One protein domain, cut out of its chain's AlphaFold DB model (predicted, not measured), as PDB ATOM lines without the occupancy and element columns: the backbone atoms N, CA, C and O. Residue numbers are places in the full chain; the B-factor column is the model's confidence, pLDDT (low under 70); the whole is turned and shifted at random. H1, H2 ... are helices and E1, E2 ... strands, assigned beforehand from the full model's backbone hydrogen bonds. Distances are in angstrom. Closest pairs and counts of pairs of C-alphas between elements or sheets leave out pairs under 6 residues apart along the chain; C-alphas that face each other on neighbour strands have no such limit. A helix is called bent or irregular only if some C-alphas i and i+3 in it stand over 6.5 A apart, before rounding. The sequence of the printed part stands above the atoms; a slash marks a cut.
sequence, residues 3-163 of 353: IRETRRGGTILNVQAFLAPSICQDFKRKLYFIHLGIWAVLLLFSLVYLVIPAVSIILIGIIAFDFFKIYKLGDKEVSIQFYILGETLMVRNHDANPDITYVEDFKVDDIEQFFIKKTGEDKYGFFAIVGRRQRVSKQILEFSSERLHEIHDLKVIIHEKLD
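AT A GLANCE: This is residues 3 to 163 of the 353 residues of an uncharacterized protein of Flammeovirga kamogawensis (UniProt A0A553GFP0). One strongly twisted sheet of eight strands curls round the helix H3 to make a head, and a long helical hairpin of H1 and H2 runs away from that head as an arm, which makes the longest axis. The tip of the arm, residues 47 to 54, sticks out free. The printed part has 161 residues with three named helices and eight named strands, in the order E1 E2 H1 H2 E3 E4 E5 E6 E7 E8 H3; the class is mixed. The sheet is branched, its neighbour strands antiparallel, with two meanders, each strand the antiparallel neighbour of the one before: E3 E4 E5 and E6 E7 E8. The whole is loose, with a radius of gyration of the C-alphas of 19.8 A, and elongated, spanning 64 by 38 by 34 A.

HOW THE PARTS SIT: Start at E1, residues 3 to 5, in a hairpin with E2, residues 11 to 19; N 4 and O 12 are 2.8 A apart, within hydrogen-bond range. E2 bends by 76 degrees at residue 16; E1 and E8, residues 136 to 143, lie on one side of it, and E3, residues 78 to 85, on the other side. Look for N 18 and O 142, 2.8 A, towards E8, and N 13 and O 82, 2.8 A, towards E3. H1, residues 21 to 48, only grazes the sheet with its residues 21 to 24. H1 and H2, residues 53 to 71, form a helical hairpin and only just touch, with 3 pairs of C-alphas within 8 A, the closest those of Lys 28 and Ile 70, 7.5 A; they run opposite ways at a shallow tilt of 7 degrees. H2 is not on the sheet. E4, residues 88 to 93, has E3 on one side, N 83 and O 90 at 2.8 A, and E5, residues 103 to 107, on the other side, N 91 and O 104 at 2.8 A. E5 and E6, residues 111 to 120, meet only through their link. E7, residues 123 to 130, has E6 on one side, N 125 and O 117 at 2.8 A, and E8 on the other side, N 128 and O 138 at 2.9 A. The sheet curls round H3, residues 145 to 162; its closest C-alphas to E6 are those of Lys 155 and Phe 114, 6.4 A. H3 is apart from H1 and H2. Every O i to N i+4 pair is within hydrogen-bond range in H1 and H2, and 12 of 14 are in H3.

IN THESE COORDINATES: Find C-alpha 3 at (15.325, -50.704, -21.139), where E1 begins. From C-alpha 21 at (5.520, -42.314, 0.963), H1 runs 39.9 A to C-alpha 48; H2 spans 26.9 A and E6 25.1 A. H3 runs 25.8 A to C-alpha 162 at (18.442, -35.648, -20.443) and is irregular, with C-alphas 146 and 149 7.6 A apart.

THE WHOLE: The two C-alphas farthest apart, those of Val 51 and Asp 163, are 64.5 A apart. The printed part has no cut, and no link is long. The mean pLDDT of the printed part is 72.5; 66 residues are under 70, among them residues 31 to 59 and 62 to 75.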
ATOM      1  N   ILE A   3      15.286 -51.864 -20.239       70.62
ATOM      2  CA  ILE A   3      15.325 -50.704 -21.139       70.62
ATOM      3  C   ILE A   3      14.646 -51.066 -22.463       70.62
ATOM      4  O   ILE A   3      14.857 -52.154 -22.998       70.62
ATOM      5  N   ARG A   4      13.801 -50.179 -22.994       69.62
ATOM      6  CA  ARG A   4      13.166 -50.328 -24.310       69.62
ATOM      7  C   ARG A   4      13.181 -49.005 -25.054       69.62
ATOM      8  O   ARG A   4      12.663 -48.016 -24.545       69.62
ATOM      9  N   GLU A   5      13.682 -49.007 -26.279       65.00
ATOM     10  CA  GLU A   5      13.542 -47.863 -27.175       65.00
ATOM     11  C   GLU A   5      12.206 -47.923 -27.918       65.00
ATOM     12  O   GLU A   5      11.723 -48.975 -28.347       65.00
ATOM     13  N   THR A   6      11.566 -46.769 -28.041       66.69
ATOM     14  CA  THR A   6      10.326 -46.610 -28.790       66.69
ATOM     15  C   THR A   6      10.640 -46.323 -30.253       66.69
ATOM     16  O   THR A   6      11.635 -45.684 -30.580       66.69
ATOM     17  N   ARG A   7       9.724 -46.691 -31.158       50.28
ATOM     18  CA  ARG A   7       9.840 -46.401 -32.603       50.28
ATOM     19  C   ARG A   7       9.961 -44.906 -32.944       50.28
ATOM     20  O   ARG A   7      10.220 -44.573 -34.091       50.28
ATOM     21  N   ARG A   8       9.708 -44.017 -31.976       52.38
ATOM     22  CA  ARG A   8       9.794 -42.556 -32.110       52.38
ATOM     23  C   ARG A   8      11.037 -41.965 -31.425       52.38
ATOM     24  O   ARG A   8      11.072 -40.762 -31.214       52.38
ATOM     25  N   GLY A   9      12.018 -42.790 -31.045       56.44
ATOM     26  CA  GLY A   9      13.280 -42.337 -30.441       56.44
ATOM     27  C   GLY A   9      13.229 -42.054 -28.934       56.44
ATOM     28  O   GLY A   9      14.238 -41.681 -28.352       56.44
ATOM     29  N   GLY A  10      12.084 -42.246 -28.273       70.38
ATOM     30  CA  GLY A  10      11.988 -42.185 -26.810       70.38
ATOM     31  C   GLY A  10      12.520 -43.445 -26.124       70.38
ATOM     32  O   GLY A  10      12.449 -44.527 -26.708       70.38
ATOM     33  N   THR A  11      12.977 -43.328 -24.879       73.88
ATOM     34  CA  THR A  11      13.512 -44.434 -24.064       73.88
ATOM     35  C   THR A  11      12.561 -44.760 -22.912       73.88
ATOM     36  O   THR A  11      12.040 -43.857 -22.268       73.88
ATOM     37  N   ILE A  12      12.320 -46.041 -22.640       80.38
ATOM     38  CA  ILE A  12      11.502 -46.517 -21.517       80.38
ATOM     39  C   ILE A  12      12.376 -47.373 -20.603       80.38
ATOM     40  O   ILE A  12      12.845 -48.430 -21.023       80.38
ATOM     41  N   LEU A  13      12.545 -46.963 -19.349       82.62
ATOM     42  CA  LEU A  13      13.281 -47.705 -18.321       82.62
ATOM     43  C   LEU A  13      12.280 -48.273 -17.316       82.62
ATOM     44  O   LEU A  13      11.444 -47.538 -16.805       82.62
ATOM     45  N   ASN A  14      12.332 -49.574 -17.036       83.50
ATOM     46  CA  ASN A  14      11.450 -50.223 -16.065       83.50
ATOM     47  C   ASN A  14      12.248 -50.746 -14.879       83.50
ATOM     48  O   ASN A  14      13.200 -51.513 -15.063       83.50
ATOM     49  N   VAL A  15      11.802 -50.392 -13.683       86.00
ATOM     50  CA  VAL A  15      12.431 -50.737 -12.407       86.00
ATOM     51  C   VAL A  15      11.353 -51.182 -11.429       86.00
ATOM     52  O   VAL A  15      10.242 -50.667 -11.462       86.00
ATOM     53  N   GLN A  16      11.651 -52.143 -10.561       85.19
ATOM     54  CA  GLN A  16      10.763 -52.478  -9.448       85.19
ATOM     55  C   GLN A  16      11.180 -51.689  -8.207       85.19
ATOM     56  O   GLN A  16      12.341 -51.729  -7.818       85.19
ATOM     57  N   ALA A  17      10.240 -50.962  -7.612       85.12
ATOM     58  CA  ALA A  17      10.476 -50.175  -6.405       85.12
ATOM     59  C   ALA A  17       9.159 -49.917  -5.663       85.12
ATOM     60  O   ALA A  17       8.068 -50.120  -6.202       85.12
ATOM     61  N   PHE A  18       9.246 -49.451  -4.423       85.88
ATOM     62  CA  PHE A  18       8.101 -48.917  -3.697       85.88
ATOM     63  C   PHE A  18       7.825 -47.485  -4.166       85.88
ATOM     64  O   PHE A  18       8.741 -46.708  -4.445       85.88
ATOM     65  N   LEU A  19       6.550 -47.111  -4.247       81.50
ATOM     66  CA  LEU A  19       6.186 -45.709  -4.448       81.50
ATOM     67  C   LEU A  19       6.639 -44.885  -3.237       81.50
ATOM     68  O   LEU A  19       6.600 -45.371  -2.105       81.50
ATOM     69  N   ALA A  20       7.049 -43.635  -3.466       82.38
ATOM     70  CA  ALA A  20       7.447 -42.766  -2.365       82.38
ATOM     71  C   ALA A  20       6.287 -42.582  -1.361       82.38
ATOM     72  O   ALA A  20       5.126 -42.470  -1.775       82.38
ATOM     73  N   PRO A  21       6.564 -42.481  -0.047       80.50
ATOM     74  CA  PRO A  21       5.520 -42.314   0.963       80.50
ATOM     75  C   PRO A  21       4.613 -41.099   0.722       80.50
ATOM     76  O   PRO A  21       3.406 -41.185   0.943       80.50
ATOM     77  N   SER A  22       5.177 -39.990   0.231       77.44
ATOM     78  CA  SER A  22       4.436 -38.777  -0.142       77.44
ATOM     79  C   SER A  22       3.419 -39.047  -1.251       77.44
ATOM     80  O   SER A  22       2.254 -38.679  -1.124       77.44
ATOM     81  N   ILE A  23       3.828 -39.778  -2.291       75.56
ATOM     82  CA  ILE A  23       2.959 -40.192  -3.397       75.56
ATOM     83  C   ILE A  23       1.833 -41.082  -2.860       75.56
ATOM     84  O   ILE A  23       0.658 -40.825  -3.130       75.56
ATOM     85  N   CYS A  24       2.156 -42.084  -2.037       75.12
ATOM     86  CA  CYS A  24       1.148 -42.946  -1.415       75.12
ATOM     87  C   CYS A  24       0.139 -42.155  -0.563       75.12
ATOM     88  O   CYS A  24      -1.056 -42.451  -0.589       75.12
ATOM     89  N   GLN A  25       0.593 -41.151   0.193       77.19
ATOM     90  CA  GLN A  25      -0.284 -40.294   0.994       77.19
ATOM     91  C   GLN A  25      -1.191 -39.417   0.126       77.19
ATOM     92  O   GLN A  25      -2.386 -39.314   0.415       77.19
ATOM     93  N   ASP A  26      -0.668 -38.846  -0.959       74.50
ATOM     94  CA  ASP A  26      -1.453 -38.051  -1.904       74.50
ATOM     95  C   ASP A  26      -2.546 -38.885  -2.578       74.50
ATOM     96  O   ASP A  26      -3.689 -38.430  -2.693       74.50
ATOM     97  N   PHE A  27      -2.240 -40.135  -2.944       71.38
ATOM     98  CA  PHE A  27      -3.242 -41.088  -3.427       71.38
ATOM     99  C   PHE A  27      -4.324 -41.350  -2.385       71.38
ATOM    100  O   PHE A  27      -5.510 -41.167  -2.676       71.38
ATOM    101  N   LYS A  28      -3.932 -41.702  -1.152       72.62
ATOM    102  CA  LYS A  28      -4.877 -41.937  -0.047       72.62
ATOM    103  C   LYS A  28      -5.774 -40.716   0.191       72.62
ATOM    104  O   LYS A  28      -6.972 -40.871   0.418       72.62
ATOM    105  N   ARG A  29      -5.229 -39.499   0.075       75.00
ATOM    106  CA  ARG A  29      -5.972 -38.244   0.257       75.00
ATOM    107  C   ARG A  29      -6.946 -37.955  -0.885       75.00
ATOM    108  O   ARG A  29      -8.102 -37.645  -0.608       75.00
ATOM    109  N   LYS A  30      -6.521 -38.057  -2.151       70.56
ATOM    110  CA  LYS A  30      -7.408 -37.854  -3.317       70.56
ATOM    111  C   LYS A  30      -8.597 -38.817  -3.279       70.56
ATOM    112  O   LYS A  30      -9.738 -38.391  -3.454       70.56
ATOM    113  N   LEU A  31      -8.340 -40.085  -2.973       65.69
ATOM    114  CA  LEU A  31      -9.375 -41.110  -2.855       65.69
ATOM    115  C   LEU A  31     -10.310 -40.882  -1.670       65.69
ATOM    116  O   LEU A  31     -11.516 -41.049  -1.824       65.69
ATOM    117  N   TYR A  32      -9.800 -40.427  -0.521       68.56
ATOM    118  CA  TYR A  32     -10.659 -40.038   0.600       68.56
ATOM    119  C   TYR A  32     -11.717 -39.007   0.178       68.56
ATOM    120  O   TYR A  32     -12.885 -39.168   0.518       68.56
ATOM    121  N   PHE A  33     -11.355 -37.994  -0.619       69.19
ATOM    122  CA  PHE A  33     -12.315 -36.992  -1.104       69.19
ATOM    123  C   PHE A  33     -13.337 -37.555  -2.098       69.19
ATOM    124  O   PHE A  33     -14.527 -37.261  -1.970       69.19
ATOM    125  N   ILE A  34     -12.904 -38.381  -3.057       67.00
ATOM    126  CA  ILE A  34     -13.806 -39.034  -4.022       67.00
ATOM    127  C   ILE A  34     -14.812 -39.918  -3.277       67.00
ATOM    128  O   ILE A  34     -16.021 -39.839  -3.502       67.00
ATOM    129  N   HIS A  35     -14.324 -40.716  -2.327       64.44
ATOM    130  CA  HIS A  35     -15.165 -41.623  -1.565       64.44
ATOM    131  C   HIS A  35     -16.032 -40.914  -0.530       64.44
ATOM    132  O   HIS A  35     -17.132 -41.390  -0.293       64.44
ATOM    133  N   LEU A  36     -15.627 -39.774   0.042       68.69
ATOM    134  CA  LEU A  36     -16.514 -38.954   0.877       68.69
ATOM    135  C   LEU A  36     -17.737 -38.485   0.074       68.69
ATOM    136  O   LEU A  36     -18.857 -38.514   0.581       68.69
ATOM    137  N   GLY A  37     -17.536 -38.116  -1.196       67.50
ATOM    138  CA  GLY A  37     -18.623 -37.805  -2.125       67.50
ATOM    139  C   GLY A  37     -19.538 -39.008  -2.373       67.50
ATOM    140  O   GLY A  37     -20.757 -38.881  -2.292       67.50
ATOM    141  N   ILE A  38     -18.959 -40.193  -2.592       68.44
ATOM    142  CA  ILE A  38     -19.718 -41.443  -2.764       68.44
ATOM    143  C   ILE A  38     -20.480 -41.811  -1.483       68.44
ATOM    144  O   ILE A  38     -21.661 -42.131  -1.559       68.44
ATOM    145  N   TRP A  39     -19.858 -41.711  -0.307       65.62
ATOM    146  CA  TRP A  39     -20.503 -41.929   0.989       65.62
ATOM    147  C   TRP A  39     -21.647 -40.946   1.210       65.62
ATOM    148  O   TRP A  39     -22.708 -41.375   1.643       65.62
ATOM    149  N   ALA A  40     -21.490 -39.665   0.868       69.62
ATOM    150  CA  ALA A  40     -22.570 -38.685   0.967       69.62
ATOM    151  C   ALA A  40     -23.751 -39.041   0.050       69.62
ATOM    152  O   ALA A  40     -24.898 -39.011   0.494       69.62
ATOM    153  N   VAL A  41     -23.479 -39.448  -1.196       68.25
ATOM    154  CA  VAL A  41     -24.507 -39.905  -2.146       68.25
ATOM    155  C   VAL A  41     -25.184 -41.180  -1.645       68.25
ATOM    156  O   VAL A  41     -26.405 -41.267  -1.665       68.25
ATOM    157  N   LEU A  42     -24.428 -42.154  -1.142       66.25
ATOM    158  CA  LEU A  42     -24.971 -43.413  -0.635       66.25
ATOM    159  C   LEU A  42     -25.745 -43.254   0.660       66.25
ATOM    160  O   LEU A  42     -26.749 -43.931   0.841       66.25
ATOM    161  N   LEU A  43     -25.325 -42.351   1.541       66.81
ATOM    162  CA  LEU A  43     -26.055 -42.028   2.758       66.81
ATOM    163  C   LEU A  43     -27.385 -41.356   2.387       66.81
ATOM    164  O   LEU A  43     -28.423 -41.754   2.911       66.81
ATOM    165  N   LEU A  44     -27.383 -40.469   1.384       66.25
ATOM    166  CA  LEU A  44     -28.596 -39.894   0.796       66.25
ATOM    167  C   LEU A  44     -29.505 -40.975   0.179       66.25
ATOM    168  O   LEU A  44     -30.698 -41.010   0.461       66.25
ATOM    169  N   PHE A  45     -28.941 -41.902  -0.602       64.56
ATOM    170  CA  PHE A  45     -29.676 -43.026  -1.194       64.56
ATOM    171  C   PHE A  45     -30.200 -44.007  -0.140       64.56
ATOM    172  O   PHE A  45     -31.315 -44.486  -0.285       64.56
ATOM    173  N   SER A  46     -29.456 -44.279   0.934       59.59
ATOM    174  CA  SER A  46     -29.890 -45.149   2.038       59.59
ATOM    175  C   SER A  46     -31.043 -44.537   2.838       59.59
ATOM    176  O   SER A  46     -31.911 -45.261   3.319       59.59
ATOM    177  N   LEU A  47     -31.095 -43.201   2.904       61.91
ATOM    178  CA  LEU A  47     -32.203 -42.447   3.486       61.91
ATOM    179  C   LEU A  47     -33.471 -42.537   2.621       61.91
ATOM    180  O   LEU A  47     -34.577 -42.551   3.155       61.91
ATOM    181  N   VAL A  48     -33.310 -42.623   1.296       61.25
ATOM    182  CA  VAL A  48     -34.410 -42.726   0.316       61.25
ATOM    183  C   VAL A  48     -34.865 -44.180   0.097       61.25
ATOM    184  O   VAL A  48     -36.053 -44.432  -0.084       61.25
ATOM    185  N   TYR A  49     -33.949 -45.150   0.150       55.88
ATOM    186  CA  TYR A  49     -34.166 -46.569  -0.158       55.88
ATOM    187  C   TYR A  49     -33.941 -47.472   1.061       55.88
ATOM    188  O   TYR A  49     -33.244 -48.484   0.984       55.88
ATOM    189  N   LEU A  50     -34.605 -47.164   2.175       53.28
ATOM    190  CA  LEU A  50     -34.589 -47.940   3.428       53.28
ATOM    191  C   LEU A  50     -35.080 -49.410   3.297       53.28
ATOM    192  O   LEU A  50     -35.295 -50.090   4.295       53.28
ATOM    193  N   VAL A  51     -35.313 -49.906   2.076       54.09
ATOM    194  CA  VAL A  51     -36.187 -51.047   1.777       54.09
ATOM    195  C   VAL A  51     -35.433 -52.300   1.306       54.09
ATOM    196  O   VAL A  51     -36.024 -53.375   1.303       54.09
ATOM    197  N   ILE A  52     -34.136 -52.250   0.963       62.56
ATOM    198  CA  ILE A  52     -33.420 -53.460   0.497       62.56
ATOM    199  C   ILE A  52     -32.048 -53.624   1.184       62.56
ATOM    200  O   ILE A  52     -31.030 -53.131   0.688       62.56
ATOM    201  N   PRO A  53     -31.987 -54.374   2.305       64.31
ATOM    202  CA  PRO A  53     -30.755 -54.628   3.061       64.31
ATOM    203  C   PRO A  53     -29.639 -55.269   2.222       64.31
ATOM    204  O   PRO A  53     -28.465 -54.946   2.390       64.31
ATOM    205  N   ALA A  54     -30.001 -56.141   1.277       65.75
ATOM    206  CA  ALA A  54     -29.041 -56.869   0.449       65.75
ATOM    207  C   ALA A  54     -28.241 -55.954  -0.495       65.75
ATOM    208  O   ALA A  54     -27.033 -56.125  -0.640       65.75
ATOM    209  N   VAL A  55     -28.889 -54.946  -1.095       64.56
ATOM    210  CA  VAL A  55     -28.223 -53.994  -2.002       64.56
ATOM    211  C   VAL A  55     -27.228 -53.136  -1.227       64.56
ATOM    212  O   VAL A  55     -26.110 -52.935  -1.689       64.56
ATOM    213  N   SER A  56     -27.596 -52.712  -0.015       64.44
ATOM    214  CA  SER A  56     -26.724 -51.919   0.858       64.44
ATOM    215  C   SER A  56     -25.451 -52.682   1.248       64.44
ATOM    216  O   SER A  56     -24.360 -52.121   1.197       64.44
ATOM    217  N   ILE A  57     -25.560 -53.977   1.568       69.50
ATOM    218  CA  ILE A  57     -24.407 -54.825   1.924       69.50
ATOM    219  C   ILE A  57     -23.468 -55.033   0.727       69.50
ATOM    220  O   ILE A  57     -22.253 -54.938   0.887       69.50
ATOM    221  N   ILE A  58     -24.012 -55.280  -0.471       68.94
ATOM    222  CA  ILE A  58     -23.206 -55.444  -1.693       68.94
ATOM    223  C   ILE A  58     -22.434 -54.156  -1.999       68.94
ATOM    224  O   ILE A  58     -21.238 -54.205  -2.283       68.94
ATOM    225  N   LEU A  59     -23.091 -53.000  -1.878       66.69
ATOM    226  CA  LEU A  59     -22.473 -51.697  -2.119       66.69
ATOM    227  C   LEU A  59     -21.366 -51.384  -1.103       66.69
ATOM    228  O   LEU A  59     -20.276 -50.974  -1.498       66.69
ATOM    229  N   ILE A  60     -21.597 -51.664   0.184       70.19
ATOM    230  CA  ILE A  60     -20.569 -51.554   1.231       70.19
ATOM    231  C   ILE A  60     -19.386 -52.492   0.943       70.19
ATOM    232  O   ILE A  60     -18.236 -52.091   1.107       70.19
ATOM    233  N   GLY A  61     -19.649 -53.720   0.483       70.31
ATOM    234  CA  GLY A  61     -18.616 -54.702   0.148       70.31
ATOM    235  C   GLY A  61     -17.712 -54.272  -1.009       70.31
ATOM    236  O   GLY A  61     -16.495 -54.411  -0.906       70.31
ATOM    237  N   ILE A  62     -18.284 -53.700  -2.076       69.25
ATOM    238  CA  ILE A  62     -17.520 -53.163  -3.217       69.25
ATOM    239  C   ILE A  62     -16.601 -52.025  -2.747       69.25
ATOM    240  O   ILE A  62     -15.402 -52.046  -3.014       69.25
ATOM    241  N   ILE A  63     -17.129 -51.095  -1.945       65.56
ATOM    242  CA  ILE A  63     -16.363 -49.951  -1.422       65.56
ATOM    243  C   ILE A  63     -15.249 -50.409  -0.473       65.56
ATOM    244  O   ILE A  63     -14.126 -49.910  -0.540       65.56
ATOM    245  N   ALA A  64     -15.531 -51.371   0.410       67.31
ATOM    246  CA  ALA A  64     -14.542 -51.915   1.337       67.31
ATOM    247  C   ALA A  64     -13.417 -52.670   0.608       67.31
ATOM    248  O   ALA A  64     -12.256 -52.598   1.017       67.31
ATOM    249  N   PHE A  65     -13.741 -53.374  -0.480       68.81
ATOM    250  CA  PHE A  65     -12.758 -54.070  -1.309       68.81
ATOM    251  C   PHE A  65     -11.812 -53.097  -2.025       68.81
ATOM    252  O   PHE A  65     -10.595 -53.318  -2.018       68.81
ATOM    253  N   ASP A  66     -12.340 -51.994  -2.560       64.62
ATOM    254  CA  ASP A  66     -11.524 -50.929  -3.150       64.62
ATOM    255  C   ASP A  66     -10.617 -50.281  -2.090       64.62
ATOM    256  O   ASP A  66      -9.411 -50.129  -2.308       64.62
ATOM    257  N   PHE A  67     -11.145 -50.032  -0.885       64.12
ATOM    258  CA  PHE A  67     -10.365 -49.507   0.243       64.12
ATOM    259  C   PHE A  67      -9.204 -50.433   0.637       64.12
ATOM    260  O   PHE A  67      -8.085 -49.975   0.882       64.12
ATOM    261  N   PHE A  68      -9.439 -51.750   0.662       66.56
ATOM    262  CA  PHE A  68      -8.422 -52.740   1.022       66.56
ATOM    263  C   PHE A  68      -7.294 -52.844  -0.013       66.56
ATOM    264  O   PHE A  68      -6.125 -52.960   0.363       66.56
ATOM    265  N   LYS A  69      -7.615 -52.785  -1.313       63.78
ATOM    266  CA  LYS A  69      -6.600 -52.786  -2.379       63.78
ATOM    267  C   LYS A  69      -5.673 -51.575  -2.285       63.78
ATOM    268  O   LYS A  69      -4.467 -51.722  -2.463       63.78
ATOM    269  N   ILE A  70      -6.225 -50.411  -1.956       60.12
ATOM    270  CA  ILE A  70      -5.487 -49.145  -1.890       60.12
ATOM    271  C   ILE A  70      -4.701 -49.007  -0.585       60.12
ATOM    272  O   ILE A  70      -3.620 -48.427  -0.579       60.12
ATOM    273  N   TYR A  71      -5.174 -49.553   0.538       62.88
ATOM    274  CA  TYR A  71      -4.385 -49.496   1.773       62.88
ATOM    275  C   TYR A  71      -3.049 -50.241   1.638       62.88
ATOM    276  O   TYR A  71      -2.060 -49.820   2.229       62.88
ATOM    277  N   LYS A  72      -3.023 -51.274   0.783       63.59
ATOM    278  CA  LYS A  72      -1.819 -52.020   0.401       63.59
ATOM    279  C   LYS A  72      -0.916 -51.296  -0.611       63.59
ATOM    280  O   LYS A  72       0.146 -51.831  -0.935       63.59
ATOM    281  N   LEU A  73      -1.290 -50.111  -1.117       61.97
ATOM    282  CA  LEU A  73      -0.400 -49.296  -1.951       61.97
ATOM    283  C   LEU A  73       0.750 -48.755  -1.092       61.97
ATOM    284  O   LEU A  73       0.555 -47.871  -0.254       61.97
ATOM    285  N   GLY A  74       1.944 -49.298  -1.310       61.53
ATOM    286  CA  GLY A  74       3.156 -48.991  -0.543       61.53
ATOM    287  C   GLY A  74       3.724 -50.188   0.222       61.53
ATOM    288  O   GLY A  74       4.899 -50.170   0.565       61.53
ATOM    289  N   ASP A  75       2.940 -51.254   0.407       67.69
ATOM    290  CA  ASP A  75       3.397 -52.478   1.090       67.69
ATOM    291  C   ASP A  75       4.065 -53.474   0.128       67.69
ATOM    292  O   ASP A  75       4.534 -54.538   0.533       67.69
ATOM    293  N   LYS A  76       4.058 -53.163  -1.170       74.56
ATOM    294  CA  LYS A  76       4.610 -54.003  -2.229       74.56
ATOM    295  C   LYS A  76       5.374 -53.159  -3.231       74.56
ATOM    296  O   LYS A  76       4.970 -52.039  -3.541       74.56
ATOM    297  N   GLU A  77       6.428 -53.750  -3.771       79.62
ATOM    298  CA  GLU A  77       7.113 -53.200  -4.928       79.62
ATOM    299  C   GLU A  77       6.189 -53.234  -6.145       79.62
ATOM    300  O   GLU A  77       5.499 -54.224  -6.413       79.62
ATOM    301  N   VAL A  78       6.193 -52.138  -6.891       79.81
ATOM    302  CA  VAL A  78       5.482 -51.985  -8.155       79.81
ATOM    303  C   VAL A  78       6.496 -51.771  -9.270       79.81
ATOM    304  O   VAL A  78       7.602 -51.281  -9.046       79.81
ATOM    305  N   SER A  79       6.129 -52.139 -10.495       83.62
ATOM    306  CA  SER A  79       6.943 -51.783 -11.656       83.62
ATOM    307  C   SER A  79       6.748 -50.296 -11.942       83.62
ATOM    308  O   SER A  79       5.646 -49.879 -12.270       83.62
ATOM    309  N   ILE A  80       7.805 -49.501 -11.847       86.19
ATOM    310  CA  ILE A  80       7.850 -48.082 -12.197       86.19
ATOM    311  C   ILE A  80       8.543 -47.948 -13.552       86.19
ATOM    312  O   ILE A  80       9.551 -48.600 -13.823       86.19
ATOM    313  N   GLN A  81       7.967 -47.134 -14.422       87.56
ATOM    314  CA  GLN A  81       8.411 -46.879 -15.780       87.56
ATOM    315  C   GLN A  81       8.820 -45.413 -15.904       87.56
ATOM    316  O   GLN A  81       8.022 -44.521 -15.621       87.56
ATOM    317  N   PHE A  82      10.036 -45.181 -16.374       86.88
ATOM    318  CA  PHE A  82      10.576 -43.872 -16.709       86.88
ATOM    319  C   PHE A  82      10.565 -43.738 -18.226       86.88
ATOM    320  O   PHE A  82      11.263 -44.469 -18.927       86.88
ATOM    321  N   TYR A  83       9.734 -42.842 -18.733       85.88
ATOM    322  CA  TYR A  83       9.588 -42.529 -20.144       85.88
ATOM    323  C   TYR A  83      10.339 -41.244 -20.447       85.88
ATOM    324  O   TYR A  83       9.931 -40.173 -20.015       85.88
ATOM    325  N   ILE A  84      11.405 -41.352 -21.223       83.00
ATOM    326  CA  ILE A  84      12.170 -40.218 -21.725       83.00
ATOM    327  C   ILE A  84      11.723 -39.967 -23.163       83.00
ATOM    328  O   ILE A  84      11.936 -40.805 -24.043       83.00
ATOM    329  N   LEU A  85      11.055 -38.839 -23.392       78.00
ATOM    330  CA  LEU A  85      10.489 -38.443 -24.682       78.00
ATOM    331  C   LEU A  85      10.945 -37.017 -25.008       78.00
ATOM    332  O   LEU A  85      10.283 -36.054 -24.629       78.00
ATOM    333  N   GLY A  86      12.071 -36.883 -25.713       73.44
ATOM    334  CA  GLY A  86      12.678 -35.574 -25.968       73.44
ATOM    335  C   GLY A  86      13.060 -34.890 -24.653       73.44
ATOM    336  O   GLY A  86      13.765 -35.478 -23.844       73.44
ATOM    337  N   GLU A  87      12.533 -33.689 -24.416       73.19
ATOM    338  CA  GLU A  87      12.817 -32.854 -23.234       73.19
ATOM    339  C   GLU A  87      11.878 -33.127 -22.040       73.19
ATOM    340  O   GLU A  87      11.665 -32.273 -21.173       73.19
ATOM    341  N   THR A  88      11.233 -34.293 -21.992       80.44
ATOM    342  CA  THR A  88      10.311 -34.655 -20.906       80.44
ATOM    343  C   THR A  88      10.618 -36.042 -20.363       80.44
ATOM    344  O   THR A  88      10.744 -37.008 -21.119       80.44
ATOM    345  N   LEU A  89      10.678 -36.131 -19.035       83.75
ATOM    346  CA  LEU A  89      10.698 -37.375 -18.287       83.75
ATOM    347  C   LEU A  89       9.328 -37.591 -17.644       83.75
ATOM    348  O   LEU A  89       8.940 -36.856 -16.745       83.75
ATOM    349  N   MET A  90       8.619 -38.632 -18.063       86.50
ATOM    350  CA  MET A  90       7.382 -39.075 -17.424       86.50
ATOM    351  C   MET A  90       7.661 -40.318 -16.579       86.50
ATOM    352  O   MET A  90       8.094 -41.350 -17.092       86.50
ATOM    353  N   VAL A  91       7.374 -40.250 -15.285       86.56
ATOM    354  CA  VAL A  91       7.473 -41.376 -14.355       86.56
ATOM    355  C   VAL A  91       6.078 -41.901 -14.080       86.56
ATOM    356  O   VAL A  91       5.195 -41.149 -13.676       86.56
ATOM    357  N   ARG A  92       5.860 -43.201 -14.277       85.50
ATOM    358  CA  ARG A  92       4.575 -43.825 -13.961       85.50
ATOM    359  C   ARG A  92       4.717 -45.209 -13.368       85.50
ATOM    360  O   ARG A  92       5.651 -45.919 -13.716       85.50
ATOM    361  N   ASN A  93       3.777 -45.652 -12.546       82.88
ATOM    362  CA  ASN A  93       3.689 -47.083 -12.251       82.88
ATOM    363  C   ASN A  93       2.994 -47.831 -13.402       82.88
ATOM    364  O   ASN A  93       2.103 -47.328 -14.084       82.88
ATOM    365  N   HIS A  94       3.437 -49.058 -13.633       68.69
ATOM    366  CA  HIS A  94       2.798 -50.019 -14.510       68.69
ATOM    367  C   HIS A  94       1.854 -50.873 -13.666       68.69
ATOM    368  O   HIS A  94       2.253 -51.913 -13.139       68.69
ATOM    369  N   ASP A  95       0.619 -50.403 -13.508       66.25
ATOM    370  CA  ASP A  95      -0.464 -51.169 -12.891       66.25
ATOM    371  C   ASP A  95      -1.585 -51.398 -13.916       66.25
ATOM    372  O   ASP A  95      -1.803 -50.592 -14.822       66.25
ATOM    373  N   ALA A  96      -2.275 -52.530 -13.795       49.34
ATOM    374  CA  ALA A  96      -3.432 -52.859 -14.619       49.34
ATOM    375  C   ALA A  96      -4.677 -52.062 -14.199       49.34
ATOM    376  O   ALA A  96      -5.632 -51.978 -14.972       49.34
ATOM    377  N   ASN A  97      -4.684 -51.492 -12.987       57.81
ATOM    378  CA  ASN A  97      -5.783 -50.664 -12.513       57.81
ATOM    379  C   ASN A  97      -5.539 -49.168 -12.814       57.81
ATOM    380  O   ASN A  97      -4.673 -48.566 -12.174       57.81
ATOM    381  N   PRO A  98      -6.319 -48.538 -13.719       58.34
ATOM    382  CA  PRO A  98      -6.165 -47.123 -14.053       58.34
ATOM    383  C   PRO A  98      -6.338 -46.193 -12.842       58.34
ATOM    384  O   PRO A  98      -5.661 -45.168 -12.776       58.34
ATOM    385  N   ASP A  99      -7.142 -46.583 -11.846       53.56
ATOM    386  CA  ASP A  99      -7.402 -45.791 -10.632       53.56
ATOM    387  C   ASP A  99      -6.205 -45.737  -9.664       53.56
ATOM    388  O   ASP A  99      -6.197 -44.975  -8.698       53.56
ATOM    389  N   ILE A 100      -5.179 -46.551  -9.925       59.97
ATOM    390  CA  ILE A 100      -3.953 -46.687  -9.130       59.97
ATOM    391  C   ILE A 100      -2.745 -46.126  -9.911       59.97
ATOM    392  O   ILE A 100      -1.596 -46.255  -9.492       59.97
ATOM    393  N   THR A 101      -2.980 -45.458 -11.044       67.25
ATOM    394  CA  THR A 101      -1.896 -44.963 -11.897       67.25
ATOM    395  C   THR A 101      -1.287 -43.678 -11.331       67.25
ATOM    396  O   THR A 101      -1.867 -42.597 -11.413       67.25
ATOM    397  N   TYR A 102      -0.085 -43.789 -10.776       74.25
ATOM    398  CA  TYR A 102       0.850 -42.686 -10.606       74.25
ATOM    399  C   TYR A 102       1.404 -42.295 -11.964       74.25
ATOM    400  O   TYR A 102       1.936 -43.143 -12.673       74.25
ATOM    401  N   VAL A 103       1.269 -41.018 -12.308       80.50
ATOM    402  CA  VAL A 103       1.922 -40.386 -13.450       80.50
ATOM    403  C   VAL A 103       2.442 -39.044 -12.974       80.50
ATOM    404  O   VAL A 103       1.697 -38.261 -12.380       80.50
ATOM    405  N   GLU A 104       3.713 -38.791 -13.231       82.38
ATOM    406  CA  GLU A 104       4.346 -37.520 -12.955       82.38
ATOM    407  C   GLU A 104       5.259 -37.118 -14.102       82.38
ATOM    408  O   GLU A 104       6.107 -37.899 -14.528       82.38
ATOM    409  N   ASP A 105       5.087 -35.886 -14.567       84.44
ATOM    410  CA  ASP A 105       5.847 -35.325 -15.674       84.44
ATOM    411  C   ASP A 105       6.861 -34.307 -15.152       84.44
ATOM    412  O   ASP A 105       6.514 -33.348 -14.459       84.44
ATOM    413  N   PHE A 106       8.114 -34.501 -15.541       81.19
ATOM    414  CA  PHE A 106       9.223 -33.599 -15.293       81.19
ATOM    415  C   PHE A 106       9.697 -33.031 -16.627       81.19
ATOM    416  O   PHE A 106      10.024 -33.775 -17.556       81.19
ATOM    417  N   LYS A 107       9.762 -31.705 -16.729       78.75
ATOM    418  CA  LYS A 107      10.435 -31.047 -17.852       78.75
ATOM    419  C   LYS A 107      11.928 -31.008 -17.570       78.75
ATOM    420  O   LYS A 107      12.312 -30.674 -16.455       78.75
ATOM    421  N   VAL A 108      12.749 -31.303 -18.574       70.12
ATOM    422  CA  VAL A 108      14.217 -31.288 -18.437       70.12
ATOM    423  C   VAL A 108      14.715 -29.943 -17.925       70.12
ATOM    424  O   VAL A 108      15.493 -29.908 -16.983       70.12
ATOM    425  N   ASP A 109      14.174 -28.839 -18.442       68.38
ATOM    426  CA  ASP A 109      14.542 -27.496 -17.988       68.38
ATOM    427  C   ASP A 109      14.287 -27.240 -16.496       68.38
ATOM    428  O   ASP A 109      14.954 -26.398 -15.885       68.38
ATOM    429  N   ASP A 110      13.326 -27.955 -15.915       74.12
ATOM    430  CA  ASP A 110      12.951 -27.836 -14.512       74.12
ATOM    431  C   ASP A 110      13.719 -28.817 -13.618       74.12
ATOM    432  O   ASP A 110      13.673 -28.657 -12.399       74.12
ATOM    433  N   ILE A 111      14.420 -29.804 -14.186       73.81
ATOM    434  CA  ILE A 111      15.252 -30.754 -13.450       73.81
ATOM    435  C   ILE A 111      16.650 -30.163 -13.294       73.81
ATOM    436  O   ILE A 111      17.332 -29.873 -14.270       73.81
ATOM    437  N   GLU A 112      17.097 -30.032 -12.051       68.62
ATOM    438  CA  GLU A 112      18.470 -29.626 -11.754       68.62
ATOM    439  C   GLU A 112      19.376 -30.843 -11.549       68.62
ATOM    440  O   GLU A 112      20.489 -30.863 -12.058       68.62
ATOM    441  N   GLN A 113      18.900 -31.870 -10.839       75.44
ATOM    442  CA  GLN A 113      19.627 -33.128 -10.661       75.44
ATOM    443  C   GLN A 113      18.716 -34.262 -10.180       75.44
ATOM    444  O   GLN A 113      17.646 -34.023  -9.616       75.44
ATOM    445  N   PHE A 114      19.198 -35.497 -10.312       79.94
ATOM    446  CA  PHE A 114      18.653 -36.662  -9.605       79.94
ATOM    447  C   PHE A 114      19.693 -37.197  -8.633       79.94
ATOM    448  O   PHE A 114      20.872 -37.227  -8.968       79.94
ATOM    449  N   PHE A 115      19.265 -37.648  -7.459       75.50
ATOM    450  CA  PHE A 115      20.161 -38.156  -6.424       75.50
ATOM    451  C   PHE A 115      19.495 -39.251  -5.587       75.50
ATOM    452  O   PHE A 115      18.277 -39.447  -5.622       75.50
ATOM    453  N   ILE A 116      20.304 -39.989  -4.830       82.12
ATOM    454  CA  ILE A 116      19.845 -41.072  -3.957       82.12
ATOM    455  C   ILE A 116      20.157 -40.704  -2.511       82.12
ATOM    456  O   ILE A 116      21.264 -40.280  -2.201       82.12
ATOM    457  N   LYS A 117      19.198 -40.898  -1.603       79.88
ATOM    458  CA  LYS A 117      19.375 -40.600  -0.176       79.88
ATOM    459  C   LYS A 117      18.811 -41.716   0.692       79.88
ATOM    460  O   LYS A 117      17.722 -42.216   0.431       79.88
ATOM    461  N   LYS A 118      19.522 -42.077   1.762       80.12
ATOM    462  CA  LYS A 118      19.039 -43.035   2.767       80.12
ATOM    463  C   LYS A 118      17.831 -42.451   3.520       80.12
ATOM    464  O   LYS A 118      17.917 -41.346   4.053       80.12
ATOM    465  N   THR A 119      16.714 -43.178   3.553       81.75
ATOM    466  CA  THR A 119      15.453 -42.778   4.214       81.75
ATOM    467  C   THR A 119      15.154 -43.600   5.471       81.75
ATOM    468  O   THR A 119      14.377 -43.160   6.316       81.75
ATOM    469  N   GLY A 120      15.794 -44.760   5.637       79.38
ATOM    470  CA  GLY A 120      15.666 -45.631   6.807       79.38
ATOM    471  C   GLY A 120      16.830 -46.617   6.911       79.38
ATOM    472  O   GLY A 120      17.773 -46.537   6.131       79.38
ATOM    473  N   GLU A 121      16.785 -47.547   7.868       75.44
ATOM    474  CA  GLU A 121      17.898 -48.469   8.158       75.44
ATOM    475  C   GLU A 121      18.312 -49.312   6.936       75.44
ATOM    476  O   GLU A 121      19.500 -49.346   6.602       75.44
ATOM    477  N   ASP A 122      17.323 -49.845   6.210       80.19
ATOM    478  CA  ASP A 122      17.457 -50.581   4.942       80.19
ATOM    479  C   ASP A 122      16.573 -49.977   3.828       80.19
ATOM    480  O   ASP A 122      15.953 -50.672   3.027       80.19
ATOM    481  N   LYS A 123      16.431 -48.647   3.821       83.38
ATOM    482  CA  LYS A 123      15.587 -47.936   2.853       83.38
ATOM    483  C   LYS A 123      16.293 -46.723   2.278       83.38
ATOM    484  O   LYS A 123      16.914 -45.945   3.008       83.38
ATOM    485  N   TYR A 124      16.152 -46.556   0.975       85.50
ATOM    486  CA  TYR A 124      16.722 -45.476   0.188       85.50
ATOM    487  C   TYR A 124      15.633 -44.882  -0.693       85.50
ATOM    488  O   TYR A 124      14.768 -45.591  -1.200       85.50
ATOM    489  N   GLY A 125      15.675 -43.572  -0.880       86.31
ATOM    490  CA  GLY A 125      14.814 -42.859  -1.805       86.31
ATOM    491  C   GLY A 125      15.595 -42.376  -3.018       86.31
ATOM    492  O   GLY A 125      16.758 -41.986  -2.902       86.31
ATOM    493  N   PHE A 126      14.934 -42.380  -4.171       88.12
ATOM    494  CA  PHE A 126      15.398 -41.713  -5.385       88.12
ATOM    495  C   PHE A 126      14.690 -40.370  -5.486       88.12
ATOM    496  O   PHE A 126      13.459 -40.315  -5.405       88.12
ATOM    497  N   PHE A 127      15.459 -39.300  -5.633       84.06
ATOM    498  CA  PHE A 127      14.980 -37.929  -5.565       84.06
ATOM    499  C   PHE A 127      15.342 -37.167  -6.836       84.06
ATOM    500  O   PHE A 127      16.390 -37.411  -7.429       84.06
ATOM    501  N   ALA A 128      14.505 -36.201  -7.207       81.75
ATOM    502  CA  ALA A 128      14.862 -35.132  -8.131       81.75
ATOM    503  C   ALA A 128      14.909 -33.802  -7.382       81.75
ATOM    504  O   ALA A 128      14.049 -33.533  -6.540       81.75
ATOM    505  N   ILE A 129      15.882 -32.955  -7.705       76.44
ATOM    506  CA  ILE A 129      15.791 -31.525  -7.419       76.44
ATOM    507  C   ILE A 129      15.115 -30.873  -8.613       76.44
ATOM    508  O   ILE A 129      15.623 -30.938  -9.733       76.44
ATOM    509  N   VAL A 130      13.966 -30.258  -8.354       74.19
ATOM    510  CA  VAL A 130      13.195 -29.533  -9.358       74.19
ATOM    511  C   VAL A 130      13.087 -28.050  -9.009       74.19
ATOM    512  O   VAL A 130      12.929 -27.689  -7.842       74.19
ATOM    513  N   GLY A 131      13.130 -27.200 -10.037       60.72
ATOM    514  CA  GLY A 131      12.900 -25.758  -9.961       60.72
ATOM    515  C   GLY A 131      14.168 -24.905  -9.816       60.72
ATOM    516  O   GLY A 131      14.752 -24.810  -8.741       60.72
ATOM    517  N   ARG A 132      14.514 -24.140 -10.867       53.06
ATOM    518  CA  ARG A 132      15.705 -23.253 -10.901       53.06
ATOM    519  C   ARG A 132      15.662 -22.056  -9.933       53.06
ATOM    520  O   ARG A 132      16.692 -21.454  -9.653       53.06
ATOM    521  N   ARG A 133      14.473 -21.646  -9.466       48.88
ATOM    522  CA  ARG A 133      14.282 -20.466  -8.582       48.88
ATOM    523  C   ARG A 133      13.990 -20.822  -7.127       48.88
ATOM    524  O   ARG A 133      14.277 -20.029  -6.236       48.88
ATOM    525  N   GLN A 134      13.387 -21.981  -6.898       58.38
ATOM    526  CA  GLN A 134      13.121 -22.544  -5.580       58.38
ATOM    527  C   GLN A 134      13.400 -24.033  -5.698       58.38
ATOM    528  O   GLN A 134      12.580 -24.761  -6.250       58.38
ATOM    529  N   ARG A 135      14.578 -24.448  -5.227       64.94
ATOM    530  CA  ARG A 135      14.990 -25.849  -5.246       64.94
ATOM    531  C   ARG A 135      14.051 -26.653  -4.360       64.94
ATOM    532  O   ARG A 135      13.996 -26.431  -3.150       64.94
ATOM    533  N   VAL A 136      13.311 -27.575  -4.959       74.69
ATOM    534  CA  VAL A 136      12.452 -28.512  -4.237       74.69
ATOM    535  C   VAL A 136      13.006 -29.909  -4.440       74.69
ATOM    536  O   VAL A 136      13.065 -30.408  -5.560       74.69
ATOM    537  N   SER A 137      13.395 -30.554  -3.342       79.19
ATOM    538  CA  SER A 137      13.722 -31.976  -3.357       79.19
ATOM    539  C   SER A 137      12.433 -32.787  -3.349       79.19
ATOM    540  O   SER A 137      11.619 -32.684  -2.426       79.19
ATOM    541  N   LYS A 138      12.246 -33.598  -4.386       82.25
ATOM    542  CA  LYS A 138      11.073 -34.444  -4.552       82.25
ATOM    543  C   LYS A 138      11.471 -35.907  -4.601       82.25
ATOM    544  O   LYS A 138      12.224 -36.317  -5.475       82.25
ATOM    545  N   GLN A 139      10.938 -36.698  -3.672       85.69
ATOM    546  CA  GLN A 139      11.105 -38.148  -3.688       85.69
ATOM    547  C   GLN A 139      10.192 -38.767  -4.747       85.69
ATOM    548  O   GLN A 139       8.982 -38.552  -4.720       85.69
ATOM    549  N   ILE A 140      10.778 -39.555  -5.643       85.88
ATOM    550  CA  ILE A 140      10.088 -40.237  -6.741       85.88
ATOM    551  C   ILE A 140       9.729 -41.669  -6.335       85.88
ATOM    552  O   ILE A 140       8.601 -42.117  -6.526       85.88
ATOM    553  N   LEU A 141      10.677 -42.398  -5.744       88.81
ATOM    554  CA  LEU A 141      10.477 -43.784  -5.313       88.81
ATOM    555  C   LEU A 141      11.303 -44.120  -4.067       88.81
ATOM    556  O   LEU A 141      12.187 -43.359  -3.668       88.81
ATOM    557  N   GLU A 142      10.981 -45.246  -3.440       89.06
ATOM    558  CA  GLU A 142      11.697 -45.837  -2.307       89.06
ATOM    559  C   GLU A 142      12.075 -47.293  -2.625       89.06
ATOM    560  O   GLU A 142      11.346 -48.000  -3.315       89.06
ATOM    561  N   PHE A 143      13.230 -47.753  -2.152       85.81
ATOM    562  CA  PHE A 143      13.772 -49.082  -2.438       85.81
ATOM    563  C   PHE A 143      14.710 -49.554  -1.316       85.81
ATOM    564  O   PHE A 143      15.161 -48.755  -0.494       85.81
ATOM    565  N   SER A 144      14.980 -50.859  -1.259       83.50
ATOM    566  CA  SER A 144      15.899 -51.466  -0.284       83.50
ATOM    567  C   SER A 144      17.367 -51.304  -0.691       83.50
ATOM    568  O   SER A 144      17.668 -50.990  -1.846       83.50
ATOM    569  N   SER A 145      18.308 -51.557   0.227       76.88
ATOM    570  CA  SER A 145      19.747 -51.544  -0.103       76.88
ATOM    571  C   SER A 145      20.112 -52.461  -1.276       76.88
ATOM    572  O   SER A 145      21.001 -52.132  -2.058       76.88
ATOM    573  N   GLU A 146      19.393 -53.573  -1.445       74.69
ATOM    574  CA  GLU A 146      19.633 -54.565  -2.500       74.69
ATOM    575  C   GLU A 146      19.497 -53.990  -3.918       74.69
ATOM    576  O   GLU A 146      20.152 -54.465  -4.844       74.69
ATOM    577  N   ARG A 147      18.680 -52.942  -4.094       71.69
ATOM    578  CA  ARG A 147      18.434 -52.293  -5.393       71.69
ATOM    579  C   ARG A 147      19.263 -51.029  -5.613       71.69
ATOM    580  O   ARG A 147      19.134 -50.399  -6.658       71.69
ATOM    581  N   LEU A 148      20.127 -50.651  -4.671       73.56
ATOM    582  CA  LEU A 148      20.864 -49.384  -4.715       73.56
ATOM    583  C   LEU A 148      21.673 -49.195  -6.000       73.56
ATOM    584  O   LEU A 148      21.627 -48.122  -6.596       73.56
ATOM    585  N   HIS A 149      22.342 -50.250  -6.462       62.94
ATOM    586  CA  HIS A 149      23.086 -50.219  -7.719       62.94
ATOM    587  C   HIS A 149      22.169 -50.092  -8.944       62.94
ATOM    588  O   HIS A 149      22.434 -49.268  -9.808       62.94
ATOM    589  N   GLU A 150      21.046 -50.822  -8.985       71.69
ATOM    590  CA  GLU A 150      20.063 -50.723 -10.078       71.69
ATOM    591  C   GLU A 150      19.512 -49.292 -10.215       71.69
ATOM    592  O   GLU A 150      19.344 -48.786 -11.324       71.69
ATOM    593  N   ILE A 151      19.251 -48.625  -9.087       78.06
ATOM    594  CA  ILE A 151      18.778 -47.236  -9.072       78.06
ATOM    595  C   ILE A 151      19.899 -46.245  -9.392       78.06
ATOM    596  O   ILE A 151      19.643 -45.204  -9.998       78.06
ATOM    597  N   HIS A 152      21.140 -46.553  -9.021       73.25
ATOM    598  CA  HIS A 152      22.285 -45.750  -9.431       73.25
ATOM    599  C   HIS A 152      22.462 -45.775 -10.958       73.25
ATOM    600  O   HIS A 152      22.604 -44.716 -11.564       73.25
ATOM    601  N   ASP A 153      22.365 -46.944 -11.593       71.38
ATOM    602  CA  ASP A 153      22.436 -47.070 -13.056       71.38
ATOM    603  C   ASP A 153      21.281 -46.321 -13.735       71.38
ATOM    604  O   ASP A 153      21.480 -45.609 -14.719       71.38
ATOM    605  N   LEU A 154      20.069 -46.417 -13.174       77.38
ATOM    606  CA  LEU A 154      18.918 -45.632 -13.622       77.38
ATOM    607  C   LEU A 154      19.219 -44.123 -13.594       77.38
ATOM    608  O   LEU A 154      18.922 -43.433 -14.566       77.38
ATOM    609  N   LYS A 155      19.798 -43.619 -12.494       80.62
ATOM    610  CA  LYS A 155      20.173 -42.204 -12.329       80.62
ATOM    611  C   LYS A 155      21.110 -41.757 -13.450       80.62
ATOM    612  O   LYS A 155      20.823 -40.757 -14.099       80.62
ATOM    613  N   VAL A 156      22.181 -42.518 -13.688       71.38
ATOM    614  CA  VAL A 156      23.192 -42.208 -14.712       71.38
ATOM    615  C   VAL A 156      22.563 -42.165 -16.104       71.38
ATOM    616  O   VAL A 156      22.713 -41.171 -16.805       71.38
ATOM    617  N   ILE A 157      21.761 -43.169 -16.474       74.19
ATOM    618  CA  ILE A 157      21.092 -43.205 -17.786       74.19
ATOM    619  C   ILE A 157      20.146 -42.013 -17.963       74.19
ATOM    620  O   ILE A 157      20.060 -41.445 -19.051       74.19
ATOM    621  N   ILE A 158      19.403 -41.641 -16.916       77.06
ATOM    622  CA  ILE A 158      18.515 -40.476 -16.965       77.06
ATOM    623  C   ILE A 158      19.336 -39.192 -17.134       77.06
ATOM    624  O   ILE A 158      18.951 -38.359 -17.947       77.06
ATOM    625  N   HIS A 159      20.456 -39.034 -16.420       70.25
ATOM    626  CA  HIS A 159      21.344 -37.872 -16.571       70.25
ATOM    627  C   HIS A 159      21.895 -37.760 -17.989       70.25
ATOM    628  O   HIS A 159      21.716 -36.725 -18.619       70.25
ATOM    629  N   GLU A 160      22.448 -38.847 -18.528       70.56
ATOM    630  CA  GLU A 160      22.999 -38.888 -19.888       70.56
ATOM    631  C   GLU A 160      21.946 -38.584 -20.958       70.56
ATOM    632  O   GLU A 160      22.195 -37.838 -21.902       70.56
ATOM    633  N   LYS A 161      20.748 -39.168 -20.837       72.94
ATOM    634  CA  LYS A 161      19.688 -39.000 -21.841       72.94
ATOM    635  C   LYS A 161      19.021 -37.630 -21.788       72.94
ATOM    636  O   LYS A 161      18.445 -37.224 -22.795       72.94
ATOM    637  N   LEU A 162      19.040 -36.968 -20.635       71.19
ATOM    638  CA  LEU A 162      18.442 -35.648 -20.443       71.19
ATOM    639  C   LEU A 162      19.477 -34.513 -20.455       71.19
ATOM    640  O   LEU A 162      19.074 -33.367 -20.289       71.19
ATOM    641  N   ASP A 163      20.765 -34.823 -20.639       65.69
ATOM    642  CA  ASP A 163      21.884 -33.874 -20.538       65.69
ATOM    643  C   ASP A 163      21.856 -33.062 -19.226       65.69
ATOM    644  O   ASP A 163      22.091 -31.855 -19.184       65.69
TER     645      ASP A 163